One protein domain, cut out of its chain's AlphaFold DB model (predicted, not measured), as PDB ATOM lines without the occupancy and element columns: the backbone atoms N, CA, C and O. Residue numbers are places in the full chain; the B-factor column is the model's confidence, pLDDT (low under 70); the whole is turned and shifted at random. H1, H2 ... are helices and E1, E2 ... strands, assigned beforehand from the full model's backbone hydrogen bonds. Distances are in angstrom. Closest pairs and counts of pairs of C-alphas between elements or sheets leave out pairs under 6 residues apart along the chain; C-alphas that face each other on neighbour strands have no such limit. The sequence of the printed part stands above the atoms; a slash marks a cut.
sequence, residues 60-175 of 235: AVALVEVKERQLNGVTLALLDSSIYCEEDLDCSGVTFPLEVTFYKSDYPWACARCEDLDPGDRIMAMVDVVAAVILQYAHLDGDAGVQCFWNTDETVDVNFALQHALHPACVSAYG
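Overview. This is residues 60 to 175 of the 235 residues of an uncharacterized protein of Myxococcales bacterium (UniProt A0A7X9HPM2). One strongly twisted five-stranded sheet is folded back on itself into a small, incompletely closed barrel: E3 and E2 face E4 and E5, E1 is the hinge, and the edge strands E3 and E5 come together at Thr 101 and Val 133. The short helix H1 packs across the sheet over E1, and the tail with part of H2, residues 169 to 175, sticks out. The printed part has 116 residues, with five named strands and then two named helices along the chain, E1 E2 E3 E4 E5 H1 H2; the sheet's order is E3 E2 E1 E4 E5, all antiparallel. The class is mixed, helices and strands, with under half of the residues in named elements. The whole is compact, with a radius of gyration of the C-alphas of 13.4 A and spans of 32 by 31 by 31 A.

Arrangement. The hinge of the folded sheet is E1, residues 60 to 70, which bends by 91 degrees at residue 63. E2, residues 73 to 85, forms a hairpin with E1, with N 65 and O 77 at 2.8 A, within hydrogen-bond range; E2 bends by 112 degrees at residue 81. E3, residues 99 to 101, forms a hairpin with E2, with N 74 and O 100 at 2.9 A; E1 E2 E3 is a meander, each strand the antiparallel neighbour of the one before. E4, residues 122 to 128, is the other neighbour of E1, with N 62 and O 125 at 3.1 A, and E1 E2 E3 E4 is a Greek key, a meander of three strands whose first is also the antiparallel neighbour of the fourth. E5, residues 133 to 140, forms a hairpin with E4, with N 126 and O 136 at 2.9 A. The closest C-alphas of E3 and E5, Thr 101 and Val 133, are 4.9 A apart. H1, residues 158 to 165, is on the sheet at a height of 8.4 A and runs across the strands, at 73 degrees to E1 on the local plane. It lies over E1 with 6 of its 8 C-alphas and only just not over E4, with 2; its closest C-alphas with E1 are those of Leu 162 and Val 61, 6.9 A. H2, residues 168 to 171, is not on the sheet and is close to H1 but not clearly touching it, with the C-alphas of His 164 and Cys 170 closest at 7.1 A. In H1 every O i to N i+4 pair is within hydrogen-bond range; H2 is too short for such a pair, and its one O i to N i+3 pair is within range.

Along the chain. E1 begins at C-alpha 60 (142.670, 93.762, 145.341) and is 21.6 A long; E2 measures 21.2 A, E4 18.7 A and E5 19.6 A, which ends at C-alpha 140 (128.575, 102.763, 141.420). H1 spans 10.5 A, and H2 ends at C-alpha 171 (148.820, 99.802, 137.339).

Size, cuts and confidence. The two C-alphas farthest apart, those of Glu 68 and Gly 175, are 36.6 A apart, and the printed part has no cut. The links E2 to E3, E3 to E4 and E5 to H1 are long; in the last, residues 146 to 147 pair antiparallel with residues 139 to 140 of E5. The mean pLDDT of the printed part is 79.0, and 28 residues are under 70, among them 87 to 95, 104 to 109 and 168 to 175.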
ATOM      1  N   ALA A  60     143.952  94.386 145.615       87.44
ATOM      2  CA  ALA A  60     142.670  93.762 145.341       87.44
ATOM      3  C   ALA A  60     141.616  94.814 144.997       87.44
ATOM      4  O   ALA A  60     141.658  95.942 145.488       87.44
ATOM      5  N   VAL A  61     140.655  94.427 144.164       87.81
ATOM      6  CA  VAL A  61     139.516  95.239 143.749       87.81
ATOM      7  C   VAL A  61     138.234  94.453 143.987       87.81
ATOM      8  O   VAL A  61     138.128  93.282 143.618       87.81
ATOM      9  N   ALA A  62     137.256  95.104 144.607       90.25
ATOM     10  CA  ALA A  62     135.941  94.526 144.851       90.25
ATOM     11  C   ALA A  62     134.839  95.585 144.775       90.25
ATOM     12  O   ALA A  62     135.079  96.783 144.952       90.25
ATOM     13  N   LEU A  63     133.610  95.119 144.553       91.56
ATOM     14  CA  LEU A  63     132.408  95.929 144.718       91.56
ATOM     15  C   LEU A  63     131.970  95.872 146.175       91.56
ATOM     16  O   LEU A  63     131.744  94.790 146.726       91.56
ATOM     17  N   VAL A  64     131.824  97.035 146.793       93.56
ATOM     18  CA  VAL A  64     131.527  97.152 148.218       93.56
ATOM     19  C   VAL A  64     130.471  98.216 148.480       93.56
ATOM     20  O   VAL A  64     130.267  99.136 147.694       93.56
ATOM     21  N   GLU A  65     129.799  98.074 149.611       94.94
ATOM     22  CA  GLU A  65     128.941  99.088 150.204       94.94
ATOM     23  C   GLU A  65     129.602  99.610 151.476       94.94
ATOM     24  O   GLU A  65     130.014  98.824 152.334       94.94
ATOM     25  N   VAL A  66     129.671 100.929 151.623       95.19
ATOM     26  CA  VAL A  66     130.133 101.581 152.846       95.19
ATOM     27  C   VAL A  66     129.058 101.412 153.914       95.19
ATOM     28  O   VAL A  66     127.936 101.888 153.769       95.19
ATOM     29  N   LYS A  67     129.373 100.716 155.006       96.44
ATOM     30  CA  LYS A  67     128.438 100.482 156.119       96.44
ATOM     31  C   LYS A  67     128.562 101.522 157.213       96.44
ATOM     32  O   LYS A  67     127.556 101.933 157.785       96.44
ATOM     33  N   GLU A  68     129.785 101.946 157.496       95.00
ATOM     34  CA  GLU A  68     130.067 102.910 158.550       95.00
ATOM     35  C   GLU A  68     131.296 103.740 158.178       95.00
ATOM     36  O   GLU A  68     132.285 103.192 157.689       95.00
ATOM     37  N   ARG A  69     131.240 105.053 158.437       91.62
ATOM     38  CA  ARG A  69     132.394 105.953 158.342       91.62
ATOM     39  C   ARG A  69     132.943 106.235 159.733       91.62
ATOM     40  O   ARG A  69     132.223 106.702 160.615       91.62
ATOM     41  N   GLN A  70     134.239 106.021 159.891       89.62
ATOM     42  CA  GLN A  70     135.010 106.360 161.079       89.62
ATOM     43  C   GLN A  70     135.935 107.549 160.783       89.62
ATOM     44  O   GLN A  70     136.064 107.995 159.647       89.62
ATOM     45  N   LEU A  71     136.615 108.066 161.811       86.25
ATOM     46  CA  LEU A  71     137.489 109.239 161.671       86.25
ATOM     47  C   LEU A  71     138.610 109.043 160.632       86.25
ATOM     48  O   LEU A  71     138.980 109.996 159.960       86.25
ATOM     49  N   ASN A  72     139.143 107.822 160.516       86.00
ATOM     50  CA  ASN A  72     140.304 107.507 159.675       86.00
ATOM     51  C   ASN A  72     140.086 106.268 158.794       86.00
ATOM     52  O   ASN A  72     141.058 105.626 158.391       86.00
ATOM     53  N   GLY A  73     138.838 105.881 158.540       89.56
ATOM     54  CA  GLY A  73     138.542 104.657 157.805       89.56
ATOM     55  C   GLY A  73     137.057 104.400 157.636       89.56
ATOM     56  O   GLY A  73     136.221 105.182 158.092       89.56
ATOM     57  N   VAL A  74     136.746 103.276 157.005       93.12
ATOM     58  CA  VAL A  74     135.381 102.803 156.764       93.12
ATOM     59  C   VAL A  74     135.271 101.312 157.019       93.12
ATOM     60  O   VAL A  74     136.217 100.544 156.828       93.12
ATOM     61  N   THR A  75     134.068 100.912 157.405       94.31
ATOM     62  CA  THR A  75     133.637  99.521 157.357       94.31
ATOM     63  C   THR A  75     132.897  99.294 156.046       94.31
ATOM     64  O   THR A  75     132.002 100.059 155.679       94.31
ATOM     65  N   LEU A  76     133.269  98.235 155.345       93.25
ATOM     66  CA  LEU A  76     132.782  97.834 154.040       93.25
ATOM     67  C   LEU A  76     132.007  96.518 154.150       93.25
ATOM     68  O   LEU A  76     132.313  95.654 154.972       93.25
ATOM     69  N   ALA A  77     131.029  96.335 153.272       93.31
ATOM     70  CA  ALA A  77     130.420  95.039 153.009       93.31
ATOM     71  C   ALA A  77     130.547  94.711 151.526       93.31
ATOM     72  O   ALA A  77     130.207  95.533 150.682       93.31
ATOM     73  N   LEU A  78     130.999  93.501 151.211       91.12
ATOM     74  CA  LEU A  78     131.065  93.020 149.835       91.12
ATOM     75  C   LEU A  78     129.656  92.948 149.231       91.12
ATOM     76  O   LEU A  78     128.755  92.336 149.809       91.12
ATOM     77  N   LEU A  79     129.472  93.588 148.076       88.44
ATOM     78  CA  LEU A  79     128.215  93.559 147.322       88.44
ATOM     79  C   LEU A  79     128.068  92.280 146.496       88.44
ATOM     80  O   LEU A  79     126.954  91.804 146.290       88.44
ATOM     81  N   ASP A  80     129.194  91.738 146.044       78.19
ATOM     82  CA  ASP A  80     129.301  90.458 145.356       78.19
ATOM     83  C   ASP A  80     130.471  89.659 145.948       78.19
ATOM     84  O   ASP A  80     131.367  90.198 146.593       78.19
ATOM     85  N   SER A  81     130.451  88.351 145.731       68.06
ATOM     86  CA  SER A  81     131.524  87.424 146.082       68.06
ATOM     87  C   SER A  81     132.753  87.517 145.170       68.06
ATOM     88  O   SER A  81     133.787  86.935 145.497       68.06
ATOM     89  N   SER A  82     132.650  88.229 144.043       70.38
ATOM     90  CA  SER A  82     133.727  88.383 143.066       70.38
ATOM     91  C   SER A  82     134.739  89.427 143.542       70.38
ATOM     92  O   SER A  82     134.448  90.622 143.588       70.38
ATOM     93  N   ILE A  83     135.939  88.961 143.886       80.50
ATOM     94  CA  ILE A  83     137.090  89.788 144.252       80.50
ATOM     95  C   ILE A  83     138.188  89.514 143.239       80.50
ATOM     96  O   ILE A  83     138.457  88.361 142.902       80.50
ATOM     97  N   TYR A  84     138.807  90.580 142.756       79.81
ATOM     98  CA  TYR A  84     139.879  90.527 141.777       79.81
ATOM     99  C   TYR A  84     141.163  90.923 142.478       79.81
ATOM    100  O   TYR A  84     141.170  91.891 143.232       79.81
ATOM    101  N   CYS A  85     142.240  90.190 142.250       81.25
ATOM    102  CA  CYS A  85     143.519  90.457 142.890       81.25
ATOM    103  C   CYS A  85     144.644  90.404 141.882       81.25
ATOM    104  O   CYS A  85     144.501  89.831 140.801       81.25
ATOM    105  N   GLU A  86     145.758  91.010 142.269       76.06
ATOM    106  CA  GLU A  86     147.011  90.892 141.547       76.06
ATOM    107  C   GLU A  86     147.449  89.423 141.446       76.06
ATOM    108  O   GLU A  86     147.099  88.585 142.289       76.06
ATOM    109  N   GLU A  87     148.198  89.113 140.386       65.56
ATOM    110  CA  GLU A  87     148.774  87.788 140.180       65.56
ATOM    111  C   GLU A  87     149.553  87.360 141.441       65.56
ATOM    112  O   GLU A  87     150.216  88.170 142.084       65.56
ATOM    113  N   ASP A  88     149.421  86.087 141.824       65.06
ATOM    114  CA  ASP A  88     149.971  85.473 143.048       65.06
ATOM    115  C   ASP A  88     149.229  85.736 144.379       65.06
ATOM    116  O   ASP A  88     149.611  85.157 145.404       65.06
ATOM    117  N   LEU A  89     148.134  86.509 144.391       66.94
ATOM    118  CA  LEU A  89     147.278  86.667 145.577       66.94
ATOM    119  C   LEU A  89     146.051  85.730 145.548       66.94
ATOM    120  O   LEU A  89     145.407  85.542 144.518       66.94
ATOM    121  N   ASP A  90     145.682  85.156 146.700       69.75
ATOM    122  CA  ASP A  90     144.472  84.331 146.832       69.75
ATOM    123  C   ASP A  90     143.202  85.200 146.926       69.75
ATOM    124  O   ASP A  90     142.924  85.815 147.963       69.75
ATOM    125  N   CYS A  91     142.401  85.200 145.856       67.12
ATOM    126  CA  CYS A  91     141.140  85.942 145.738       67.12
ATOM    127  C   CYS A  91     139.941  85.300 146.437       67.12
ATOM    128  O   CYS A  91     138.805  85.376 145.965       67.12
ATOM    129  N   SER A  92     140.162  84.665 147.581       65.00
ATOM    130  CA  SER A  92     139.054  84.246 148.426       65.00
ATOM    131  C   SER A  92     138.375  85.470 149.063       65.00
ATOM    132  O   SER A  92     139.036  86.408 149.508       65.00
ATOM    133  N   GLY A  93     137.042  85.451 149.184       58.44
ATOM    134  CA  GLY A  93     136.287  86.503 149.884       58.44
ATOM    135  C   GLY A  93     136.687  86.708 151.353       58.44
ATOM    136  O   GLY A  93     136.347  87.721 151.952       58.44
ATOM    137  N   VAL A  94     137.425  85.754 151.931       60.03
ATOM    138  CA  VAL A  94     137.957  85.811 153.300       60.03
ATOM    139  C   VAL A  94     139.187  86.721 153.388       60.03
ATOM    140  O   VAL A  94     139.501  87.222 154.465       60.03
ATOM    141  N   THR A  95     139.884  86.942 152.272       69.75
ATOM    142  CA  THR A  95     141.143  87.695 152.238       69.75
ATOM    143  C   THR A  95     140.928  89.207 152.133       69.75
ATOM    144  O   THR A  95     141.834  89.976 152.449       69.75
ATOM    145  N   PHE A  96     139.746  89.655 151.698       82.38
ATOM    146  CA  PHE A  96     139.468  91.077 151.514       82.38
ATOM    147  C   PHE A  96     139.127  91.762 152.847       82.38
ATOM    148  O   PHE A  96     138.239  91.298 153.567       82.38
ATOM    149  N   PRO A  97     139.793  92.879 153.187       83.31
ATOM    150  CA  PRO A  97     139.536  93.581 154.435       83.31
ATOM    151  C   PRO A  97     138.162  94.262 154.408       83.31
ATOM    152  O   PRO A  97     137.895  95.139 153.589       83.31
ATOM    153  N   LEU A  98     137.288  93.879 155.341       89.06
ATOM    154  CA  LEU A  98     135.995  94.546 155.555       89.06
ATOM    155  C   LEU A  98     136.129  95.828 156.383       89.06
ATOM    156  O   LEU A  98     135.212  96.635 156.425       89.06
ATOM    157  N   GLU A  99     137.263  96.031 157.043       90.00
ATOM    158  CA  GLU A  99     137.592  97.268 157.741       90.00
ATOM    159  C   GLU A  99     138.890  97.802 157.155       90.00
ATOM    160  O   GLU A  99     139.902  97.099 157.127       90.00
ATOM    161  N   VAL A 100     138.851  99.034 156.659       88.00
ATOM    162  CA  VAL A 100     139.972  99.650 155.950       88.00
ATOM    163  C   VAL A 100     140.186 101.076 156.423       88.00
ATOM    164  O   VAL A 100     139.239 101.792 156.752       88.00
ATOM    165  N   THR A 101     141.444 101.507 156.449       84.62
ATOM    166  CA  THR A 101     141.803 102.881 156.793       84.62
ATOM    167  C   THR A 101     142.011 103.729 155.543       84.62
ATOM    168  O   THR A 101     142.361 103.238 154.469       84.62
ATOM    169  N   PHE A 102     141.794 105.033 155.688       80.94
ATOM    170  CA  PHE A 102     142.087 106.023 154.649       80.94
ATOM    171  C   PHE A 102     143.559 106.416 154.640       80.94
ATOM    172  O   PHE A 102     144.091 106.814 153.617       80.94
ATOM    173  N   TYR A 103     144.221 106.303 155.793       70.94
ATOM    174  CA  TYR A 103     145.588 106.760 155.973       70.94
ATOM    175  C   TYR A 103     146.439 105.668 156.605       70.94
ATOM    176  O   TYR A 103     146.080 105.066 157.621       70.94
ATOM    177  N   LYS A 104     147.625 105.479 156.037       66.50
ATOM    178  CA  LYS A 104     148.756 104.816 156.681       66.50
ATOM    179  C   LYS A 104     149.984 105.683 156.430       66.50
ATOM    180  O   LYS A 104     150.105 106.252 155.349       66.50
ATOM    181  N   SER A 105     150.875 105.810 157.417       57.00
ATOM    182  CA  SER A 105     152.055 106.699 157.358       57.00
ATOM    183  C   SER A 105     152.902 106.520 156.097       57.00
ATOM    184  O   SER A 105     153.553 107.460 155.649       57.00
ATOM    185  N   ASP A 106     152.857 105.321 155.522       65.94
ATOM    186  CA  ASP A 106     153.679 104.910 154.388       65.94
ATOM    187  C   ASP A 106     152.992 105.179 153.031       65.94
ATOM    188  O   ASP A 106     153.604 105.001 151.980       65.94
ATOM    189  N   TYR A 107     151.735 105.644 153.045       68.12
ATOM    190  CA  TYR A 107     150.902 105.910 151.868       68.12
ATOM    191  C   TYR A 107     150.312 107.328 151.960       68.12
ATOM    192  O   TYR A 107     149.120 107.496 152.213       68.12
ATOM    193  N   PRO A 108     151.121 108.386 151.754       62.31
ATOM    194  CA  PRO A 108     150.682 109.780 151.912       62.31
ATOM    195  C   PRO A 108     149.607 110.224 150.902       62.31
ATOM    196  O   PRO A 108     149.089 111.329 151.005       62.31
ATOM    197  N   TRP A 109     149.295 109.384 149.917       64.75
ATOM    198  CA  TRP A 109     148.248 109.583 148.912       64.75
ATOM    199  C   TRP A 109     147.166 108.501 148.972       64.75
ATOM    200  O   TRP A 109     146.380 108.408 148.033       64.75
ATOM    201  N   ALA A 110     147.139 107.681 150.032       71.19
ATOM    202  CA  ALA A 110     146.052 106.737 150.249       71.19
ATOM    203  C   ALA A 110     144.720 107.487 150.176       71.19
ATOM    204  O   ALA A 110     144.504 108.450 150.911       71.19
ATOM    205  N   CYS A 111     143.914 107.083 149.195       75.25
ATOM    206  CA  CYS A 111     142.584 107.570 148.896       75.25
ATOM    207  C   CYS A 111     142.370 109.083 149.066       75.25
ATOM    208  O   CYS A 111     141.864 109.562 150.085       75.25
ATOM    209  N   ALA A 112     142.687 109.846 148.018       67.19
ATOM    210  CA  ALA A 112     142.231 111.227 147.932       67.19
ATOM    211  C   ALA A 112     140.693 111.258 147.984       67.19
ATOM    212  O   ALA A 112     140.050 110.619 147.153       67.19
ATOM    213  N   ARG A 113     140.119 112.020 148.925       75.00
ATOM    214  CA  ARG A 113     138.667 112.194 149.096       75.00
ATOM    215  C   ARG A 113     137.919 110.993 149.671       75.00
ATOM    216  O   ARG A 113     136.708 110.888 149.503       75.00
ATOM    217  N   CYS A 114     138.591 110.079 150.360       82.38
ATOM    218  CA  CYS A 114     137.883 109.032 151.102       82.38
ATOM    219  C   CYS A 114     136.999 109.589 152.231       82.38
ATOM    220  O   CYS A 114     136.045 108.940 152.648       82.38
ATOM    221  N   GLU A 115     137.291 110.800 152.707       81.06
ATOM    222  CA  GLU A 115     136.453 111.537 153.650       81.06
ATOM    223  C   GLU A 115     135.026 111.795 153.130       81.06
ATOM    224  O   GLU A 115     134.107 111.929 153.944       81.06
ATOM    225  N   ASP A 116     134.842 111.796 151.805       85.62
ATOM    226  CA  ASP A 116     133.558 112.024 151.137       85.62
ATOM    227  C   ASP A 116     132.688 110.756 151.043       85.62
ATOM    228  O   ASP A 116     131.544 110.846 150.611       85.62
ATOM    229  N   LEU A 117     133.196 109.585 151.451       90.69
ATOM    230  CA  LEU A 117     132.427 108.337 151.453       90.69
ATOM    231  C   LEU A 117     131.414 108.321 152.598       90.69
ATOM    232  O   LEU A 117     131.798 108.320 153.771       90.69
ATOM    233  N   ASP A 118     130.131 108.226 152.273       93.94
ATOM    234  CA  ASP A 118     129.058 108.174 153.258       93.94
ATOM    235  C   ASP A 118     128.459 106.756 153.386       93.94
ATOM    236  O   ASP A 118     128.500 105.947 152.454       93.94
ATOM    237  N   PRO A 119     127.891 106.398 154.557       95.81
ATOM    238  CA  PRO A 119     127.192 105.127 154.718       95.81
ATOM    239  C   PRO A 119     126.064 104.946 153.692       95.81
ATOM    240  O   PRO A 119     125.184 105.796 153.566       95.81
ATOM    241  N   GLY A 120     126.054 103.798 153.019       94.62
ATOM    242  CA  GLY A 120     125.139 103.460 151.929       94.62
ATOM    243  C   GLY A 120     125.751 103.621 150.537       94.62
ATOM    244  O   GLY A 120     125.196 103.074 149.581       94.62
ATOM    245  N   ASP A 121     126.897 104.297 150.416       94.19
ATOM    246  CA  ASP A 121     127.595 104.425 149.142       94.19
ATOM    247  C   ASP A 121     128.041 103.060 148.630       94.19
ATOM    248  O   ASP A 121     128.622 102.246 149.353       94.19
ATOM    249  N   ARG A 122     127.779 102.817 147.348       93.81
ATOM    250  CA  ARG A 122     128.216 101.623 146.629       93.81
ATOM    251  C   ARG A 122     129.385 102.035 145.751       93.81
ATOM    252  O   ARG A 122     129.251 102.956 144.949       93.81
ATOM    253  N   ILE A 123     130.526 101.383 145.918       91.94
ATOM    254  CA  ILE A 123     131.770 101.750 145.242       91.94
ATOM    255  C   ILE A 123     132.496 100.511 144.719       91.94
ATOM    256  O   ILE A 123     132.368  99.410 145.258       91.94
ATOM    257  N   MET A 124     133.299 100.705 143.683       90.69
ATOM    258  CA  MET A 124     134.387  99.806 143.325       90.69
ATOM    259  C   MET A 124     135.635 100.297 144.058       90.69
ATOM    260  O   MET A 124     136.121 101.390 143.770       90.69
ATOM    261  N   ALA A 125     136.122  99.528 145.030       89.75
ATOM    262  CA  ALA A 125     137.253  99.914 145.871       89.75
ATOM    263  C   ALA A 125     138.502  99.121 145.494       89.75
ATOM    264  O   ALA A 125     138.457  97.893 145.418       89.75
ATOM    265  N   MET A 126     139.619  99.826 145.322       88.06
ATOM    266  CA  MET A 126     140.952  99.244 145.239       88.06
ATOM    267  C   MET A 126     141.644  99.361 146.591       88.06
ATOM    268  O   MET A 126     141.796 100.459 147.134       88.06
ATOM    269  N   VAL A 127     142.100  98.230 147.117       88.06
ATOM    270  CA  VAL A 127     142.715  98.135 148.440       88.06
ATOM    271  C   VAL A 127     144.083  97.469 148.363       88.06
ATOM    272  O   VAL A 127     144.300  96.554 147.569       88.06
ATOM    273  N   ASP A 128     144.994  97.894 149.235       87.56
ATOM    274  CA  ASP A 128     146.134  97.063 149.624       87.56
ATOM    275  C   ASP A 128     145.662  96.141 150.752       87.56
ATOM    276  O   ASP A 128     145.414  96.604 151.871       87.56
ATOM    277  N   VAL A 129     145.505  94.846 150.467       85.94
ATOM    278  CA  VAL A 129     144.910  93.903 151.429       85.94
ATOM    279  C   VAL A 129     145.774  93.700 152.670       85.94
ATOM    280  O   VAL A 129     145.248  93.461 153.753       85.94
ATOM    281  N   VAL A 130     147.100  93.821 152.544       85.44
ATOM    282  CA  VAL A 130     148.030  93.624 153.666       85.44
ATOM    283  C   VAL A 130     148.067  94.871 154.533       85.44
ATOM    284  O   VAL A 130     148.147  94.785 155.759       85.44
ATOM    285  N   ALA A 131     148.021  96.048 153.908       85.69
ATOM    286  CA  ALA A 131     147.954  97.298 154.643       85.69
ATOM    287  C   ALA A 131     146.555  97.597 155.204       85.69
ATOM    288  O   ALA A 131     146.484  98.400 156.133       85.69
ATOM    289  N   ALA A 132     145.505  96.959 154.672       88.88
ATOM    290  CA  ALA A 132     144.096  97.273 154.909       88.88
ATOM    291  C   ALA A 132     143.788  98.758 154.652       88.88
ATOM    292  O   ALA A 132     143.169  99.438 155.468       88.88
ATOM    293  N   VAL A 133     144.268  99.273 153.518       88.00
ATOM    294  CA  VAL A 133     144.152 100.686 153.135       88.00
ATOM    295  C   VAL A 133     143.395 100.792 151.820       88.00
ATOM    296  O   VAL A 133     143.727 100.079 150.870       88.00
ATOM    297  N   ILE A 134     142.423 101.706 151.743       88.12
ATOM    298  CA  ILE A 134     141.838 102.094 150.452       88.12
ATOM    299  C   ILE A 134     142.863 102.942 149.707       88.12
ATOM    300  O   ILE A 134     143.338 103.956 150.214       88.12
ATOM    301  N   LEU A 135     143.201 102.530 148.489       84.94
ATOM    302  CA  LEU A 135     144.097 103.279 147.618       84.94
ATOM    303  C   LEU A 135     143.304 104.223 146.719       84.94
ATOM    304  O   LEU A 135     143.637 105.405 146.654       84.94
ATOM    305  N   GLN A 136     142.251 103.713 146.076       85.38
ATOM    306  CA  GLN A 136     141.333 104.468 145.221       85.38
ATOM    307  C   GLN A 136     139.929 103.857 145.264       85.38
ATOM    308  O   GLN A 136     139.757 102.691 145.629       85.38
ATOM    309  N   TYR A 137     138.928 104.641 144.869       87.62
ATOM    310  CA  TYR A 137     137.568 104.158 144.667       87.62
ATOM    311  C   TYR A 137     136.895 104.854 143.483       87.62
ATOM    312  O   TYR A 137     137.290 105.948 143.079       87.62
ATOM    313  N   ALA A 138     135.856 104.216 142.954       88.06
ATOM    314  CA  ALA A 138     134.925 104.789 141.989       88.06
ATOM    315  C   ALA A 138     133.487 104.508 142.435       88.06
ATOM    316  O   ALA A 138     133.204 103.416 142.933       88.06
ATOM    317  N   HIS A 139     132.576 105.466 142.265       89.06
ATOM    318  CA  HIS A 139     131.174 105.272 142.633       89.06
ATOM    319  C   HIS A 139     130.463 104.324 141.663       89.06
ATOM    320  O   HIS A 139     130.743 104.300 140.463       89.06
ATOM    321  N   LEU A 140     129.528 103.542 142.198       89.44
ATOM    322  CA  LEU A 140     128.575 102.763 141.420       89.44
ATOM    323  C   LEU A 140     127.297 103.582 141.259       89.44
ATOM    324  O   LEU A 140     126.627 103.891 142.247       89.44
ATOM    325  N   ASP A 141     126.930 103.888 140.019       82.94
ATOM    326  CA  ASP A 141     125.654 104.536 139.717       82.94
ATOM    327  C   ASP A 141     124.558 103.475 139.567       82.94
ATOM    328  O   ASP A 141     124.186 103.071 138.466       82.94
ATOM    329  N   GLY A 142     124.091 102.935 140.696       78.88
ATOM    330  CA  GLY A 142     123.054 101.901 140.715       78.88
ATOM    331  C   GLY A 142     123.408 100.696 139.835       78.88
ATOM    332  O   GLY A 142     124.383  99.996 140.105       78.88
ATOM    333  N   ASP A 143     122.599 100.465 138.796       71.69
ATOM    334  CA  ASP A 143     122.808  99.410 137.791       71.69
ATOM    335  C   ASP A 143     123.462  99.940 136.494       71.69
ATOM    336  O   ASP A 143     123.700  99.172 135.563       71.69
ATOM    337  N   ALA A 144     123.713 101.250 136.397       70.06
ATOM    338  CA  ALA A 144     124.217 101.910 135.193       70.06
ATOM    339  C   ALA A 144     125.721 101.703 134.976       70.06
ATOM    340  O   ALA A 144     126.188 101.828 133.841       70.06
ATOM    341  N   GLY A 145     126.477 101.379 136.029       83.25
ATOM    342  CA  GLY A 145     127.890 101.034 135.917       83.25
ATOM    343  C   GLY A 145     128.794 101.709 136.943       83.25
ATOM    344  O   GLY A 145     128.344 102.184 137.984       83.25
ATOM    345  N   VAL A 146     130.091 101.727 136.639       83.06
ATOM    346  CA  VAL A 146     131.133 102.367 137.450       83.06
ATOM    347  C   VAL A 146     131.444 103.747 136.879       83.06
ATOM    348  O   VAL A 146     131.789 103.865 135.703       83.06
ATOM    349  N   GLN A 147     131.357 104.780 137.716       83.31
ATOM    350  CA  GLN A 147     131.762 106.145 137.391       83.31
ATOM    351  C   GLN A 147     133.262 106.303 137.644       83.31
ATOM    352  O   GLN A 147     133.709 106.625 138.747       83.31
ATOM    353  N   CYS A 148     134.057 106.026 136.623       74.44
ATOM    354  CA  CYS A 148     135.506 105.971 136.775       74.44
ATOM    355  C   CYS A 148     136.204 107.336 136.724       74.44
ATOM    356  O   CYS A 148     137.336 107.458 137.193       74.44
ATOM    357  N   PHE A 149     135.518 108.376 136.241       71.00
ATOM    358  CA  PHE A 149     135.965 109.761 136.351       71.00
ATOM    359  C   PHE A 149     134.999 110.558 137.219       71.00
ATOM    360  O   PHE A 149     133.813 110.665 136.934       71.00
ATOM    361  N   TRP A 150     135.528 111.181 138.267       64.75
ATOM    362  CA  TRP A 150     134.743 111.946 139.242       64.75
ATOM    363  C   TRP A 150     134.057 113.196 138.665       64.75
ATOM    364  O   TRP A 150     133.213 113.791 139.330       64.75
ATOM    365  N   ASN A 151     134.459 113.651 137.476       67.56
ATOM    366  CA  ASN A 151     133.966 114.875 136.843       67.56
ATOM    367  C   ASN A 151     133.077 114.622 135.617       67.56
ATOM    368  O   ASN A 151     132.693 115.591 134.957       67.56
ATOM    369  N   THR A 152     132.771 113.366 135.292       68.19
ATOM    370  CA  THR A 152     131.868 113.016 134.194       68.19
ATOM    371  C   THR A 152     130.754 112.118 134.709       68.19
ATOM    372  O   THR A 152     130.971 111.297 135.591       68.19
ATOM    373  N   ASP A 153     129.562 112.237 134.133       72.25
ATOM    374  CA  ASP A 153     128.448 111.312 134.399       72.25
ATOM    375  C   ASP A 153     128.568 110.028 133.551       72.25
ATOM    376  O   ASP A 153     127.606 109.283 133.376       72.25
ATOM    377  N   GLU A 154     129.736 109.791 132.951       74.25
ATOM    378  CA  GLU A 154     129.968 108.631 132.102       74.25
ATOM    379  C   GLU A 154     130.265 107.413 132.972       74.25
ATOM    380  O   GLU A 154     131.204 107.402 133.773       74.25
ATOM    381  N   THR A 155     129.460 106.370 132.788       79.81
ATOM    382  CA  THR A 155     129.640 105.083 133.450       79.81
ATOM    383  C   THR A 155     130.126 104.036 132.460       79.81
ATOM    384  O   THR A 155     129.806 104.066 131.269       79.81
ATOM    385  N   VAL A 156     130.885 103.067 132.964       78.56
ATOM    386  CA  VAL A 156     131.248 101.861 132.212       78.56
ATOM    387  C   VAL A 156     130.637 100.618 132.843       78.56
ATOM    388  O   VAL A 156     130.292 100.610 134.025       78.56
ATOM    389  N   ASP A 157     130.558  99.532 132.075       81.62
ATOM    390  CA  ASP A 157     130.127  98.239 132.605       81.62
ATOM    391  C   ASP A 157     131.004  97.781 133.783       81.62
ATOM    392  O   ASP A 157     132.232  97.900 133.765       81.62
ATOM    393  N   VAL A 158     130.359  97.220 134.804       81.56
ATOM    394  CA  VAL A 158     131.017  96.798 136.045       81.56
ATOM    395  C   VAL A 158     132.037  95.687 135.808       81.56
ATOM    396  O   VAL A 158     133.136  95.742 136.355       81.56
ATOM    397  N   ASN A 159     131.719  94.698 134.967       76.62
ATOM    398  CA  ASN A 159     132.653  93.605 134.687       76.62
ATOM    399  C   ASN A 159     133.855  94.112 133.897       76.62
ATOM    400  O   ASN A 159     134.982  93.704 134.168       76.62
ATOM    401  N   PHE A 160     133.614  95.020 132.948       77.62
ATOM    402  CA  PHE A 160     134.688  95.682 132.219       77.62
ATOM    403  C   PHE A 160     135.626  96.422 133.179       77.62
ATOM    404  O   PHE A 160     136.834  96.193 133.144       77.62
ATOM    405  N   ALA A 161     135.083  97.247 134.077       80.06
ATOM    406  CA  ALA A 161     135.869  98.005 135.045       80.06
ATOM    407  C   ALA A 161     136.714  97.093 135.952       80.06
ATOM    408  O   ALA A 161     137.917  97.305 136.094       80.06
ATOM    409  N   LEU A 162     136.112  96.029 136.495       77.81
ATOM    410  CA  LEU A 162     136.791  95.068 137.372       77.81
ATOM    411  C   LEU A 162     137.940  94.330 136.672       77.81
ATOM    412  O   LEU A 162     139.010  94.170 137.254       77.81
ATOM    413  N   GLN A 163     137.745  93.913 135.417       72.75
ATOM    414  CA  GLN A 163     138.780  93.218 134.641       72.75
ATOM    415  C   GLN A 163     139.988  94.107 134.320       72.75
ATOM    416  O   GLN A 163     141.100  93.601 134.196       72.75
ATOM    417  N   HIS A 164     139.783  95.419 134.182       74.31
ATOM    418  CA  HIS A 164     140.840  96.347 133.772       74.31
ATOM    419  C   HIS A 164     141.519  97.046 134.948       74.31
ATOM    420  O   HIS A 164     142.672  97.449 134.818       74.31
ATOM    421  N   ALA A 165     140.854  97.141 136.102       75.00
ATOM    422  CA  ALA A 165     141.356  97.865 137.269       75.00
ATOM    423  C   ALA A 165     142.744  97.397 137.747       75.00
ATOM    424  O   ALA A 165     143.532  98.208 138.229       75.00
ATOM    425  N   LEU A 166     143.050  96.103 137.600       74.38
ATOM    426  CA  LEU A 166     144.337  95.500 137.976       74.38
ATOM    427  C   LEU A 166     145.210  95.116 136.781       74.38
ATOM    428  O   LEU A 166     146.249  94.483 136.955       74.38
ATOM    429  N   HIS A 167     144.814  95.483 135.561       73.62
ATOM    430  CA  HIS A 167     145.611  95.160 134.389       73.62
ATOM    431  C   HIS A 167     146.994  95.829 134.509       73.62
ATOM    432  O   HIS A 167     147.054  97.022 134.830       73.62
ATOM    433  N   PRO A 168     148.109  95.134 134.205       66.25
ATOM    434  CA  PRO A 168     149.451  95.697 134.348       66.25
ATOM    435  C   PRO A 168     149.616  97.038 133.632       66.25
ATOM    436  O   PRO A 168     150.175  97.966 134.196       66.25
ATOM    437  N   ALA A 169     149.032  97.189 132.439       65.56
ATOM    438  CA  ALA A 169     149.049  98.460 131.708       65.56
ATOM    439  C   ALA A 169     148.325  99.621 132.427       65.56
ATOM    440  O   ALA A 169     148.667 100.768 132.171       65.56
ATOM    441  N   CYS A 170     147.359  99.350 133.313       66.31
ATOM    442  CA  CYS A 170     146.718 100.372 134.145       66.31
ATOM    443  C   CYS A 170     147.536 100.678 135.407       66.31
ATOM    444  O   CYS A 170     147.691 101.840 135.763       66.31
ATOM    445  N   VAL A 171     148.084  99.652 136.069       61.31
ATOM    446  CA  VAL A 171     148.820  99.802 137.339       61.31
ATOM    447  C   VAL A 171     150.253 100.320 137.119       61.31
ATOM    448  O   VAL A 171     150.800 101.030 137.958       61.31
ATOM    449  N   SER A 172     150.875 100.003 135.977       50.59
ATOM    450  CA  SER A 172     152.275 100.324 135.665       50.59
ATOM    451  C   SER A 172     152.465 101.538 134.752       50.59
ATOM    452  O   SER A 172     153.594 101.773 134.315       50.59
ATOM    453  N   ALA A 173     151.409 102.291 134.421       46.59
ATOM    454  CA  ALA A 173     151.455 103.458 133.529       46.59
ATOM    455  C   ALA A 173     152.134 104.681 134.183       46.59
ATOM    456  O   ALA A 173     151.619 105.797 134.210       46.59
ATOM    457  N   TYR A 174     153.347 104.482 134.692       39.78
ATOM    458  CA  TYR A 174     154.246 105.533 135.127       39.78
ATOM    459  C   TYR A 174     154.944 106.114 133.894       39.78
ATOM    460  O   TYR A 174     155.972 105.615 133.439       39.78
ATOM    461  N   GLY A 175     154.381 107.194 133.356       30.56
ATOM    462  CA  GLY A 175     155.045 108.023 132.354       30.56
ATOM    463  C   GLY A 175     154.221 108.228 131.098       30.56
ATOM    464  O   GLY A 175     154.413 107.526 130.119       30.56
TER     465      GLY A 175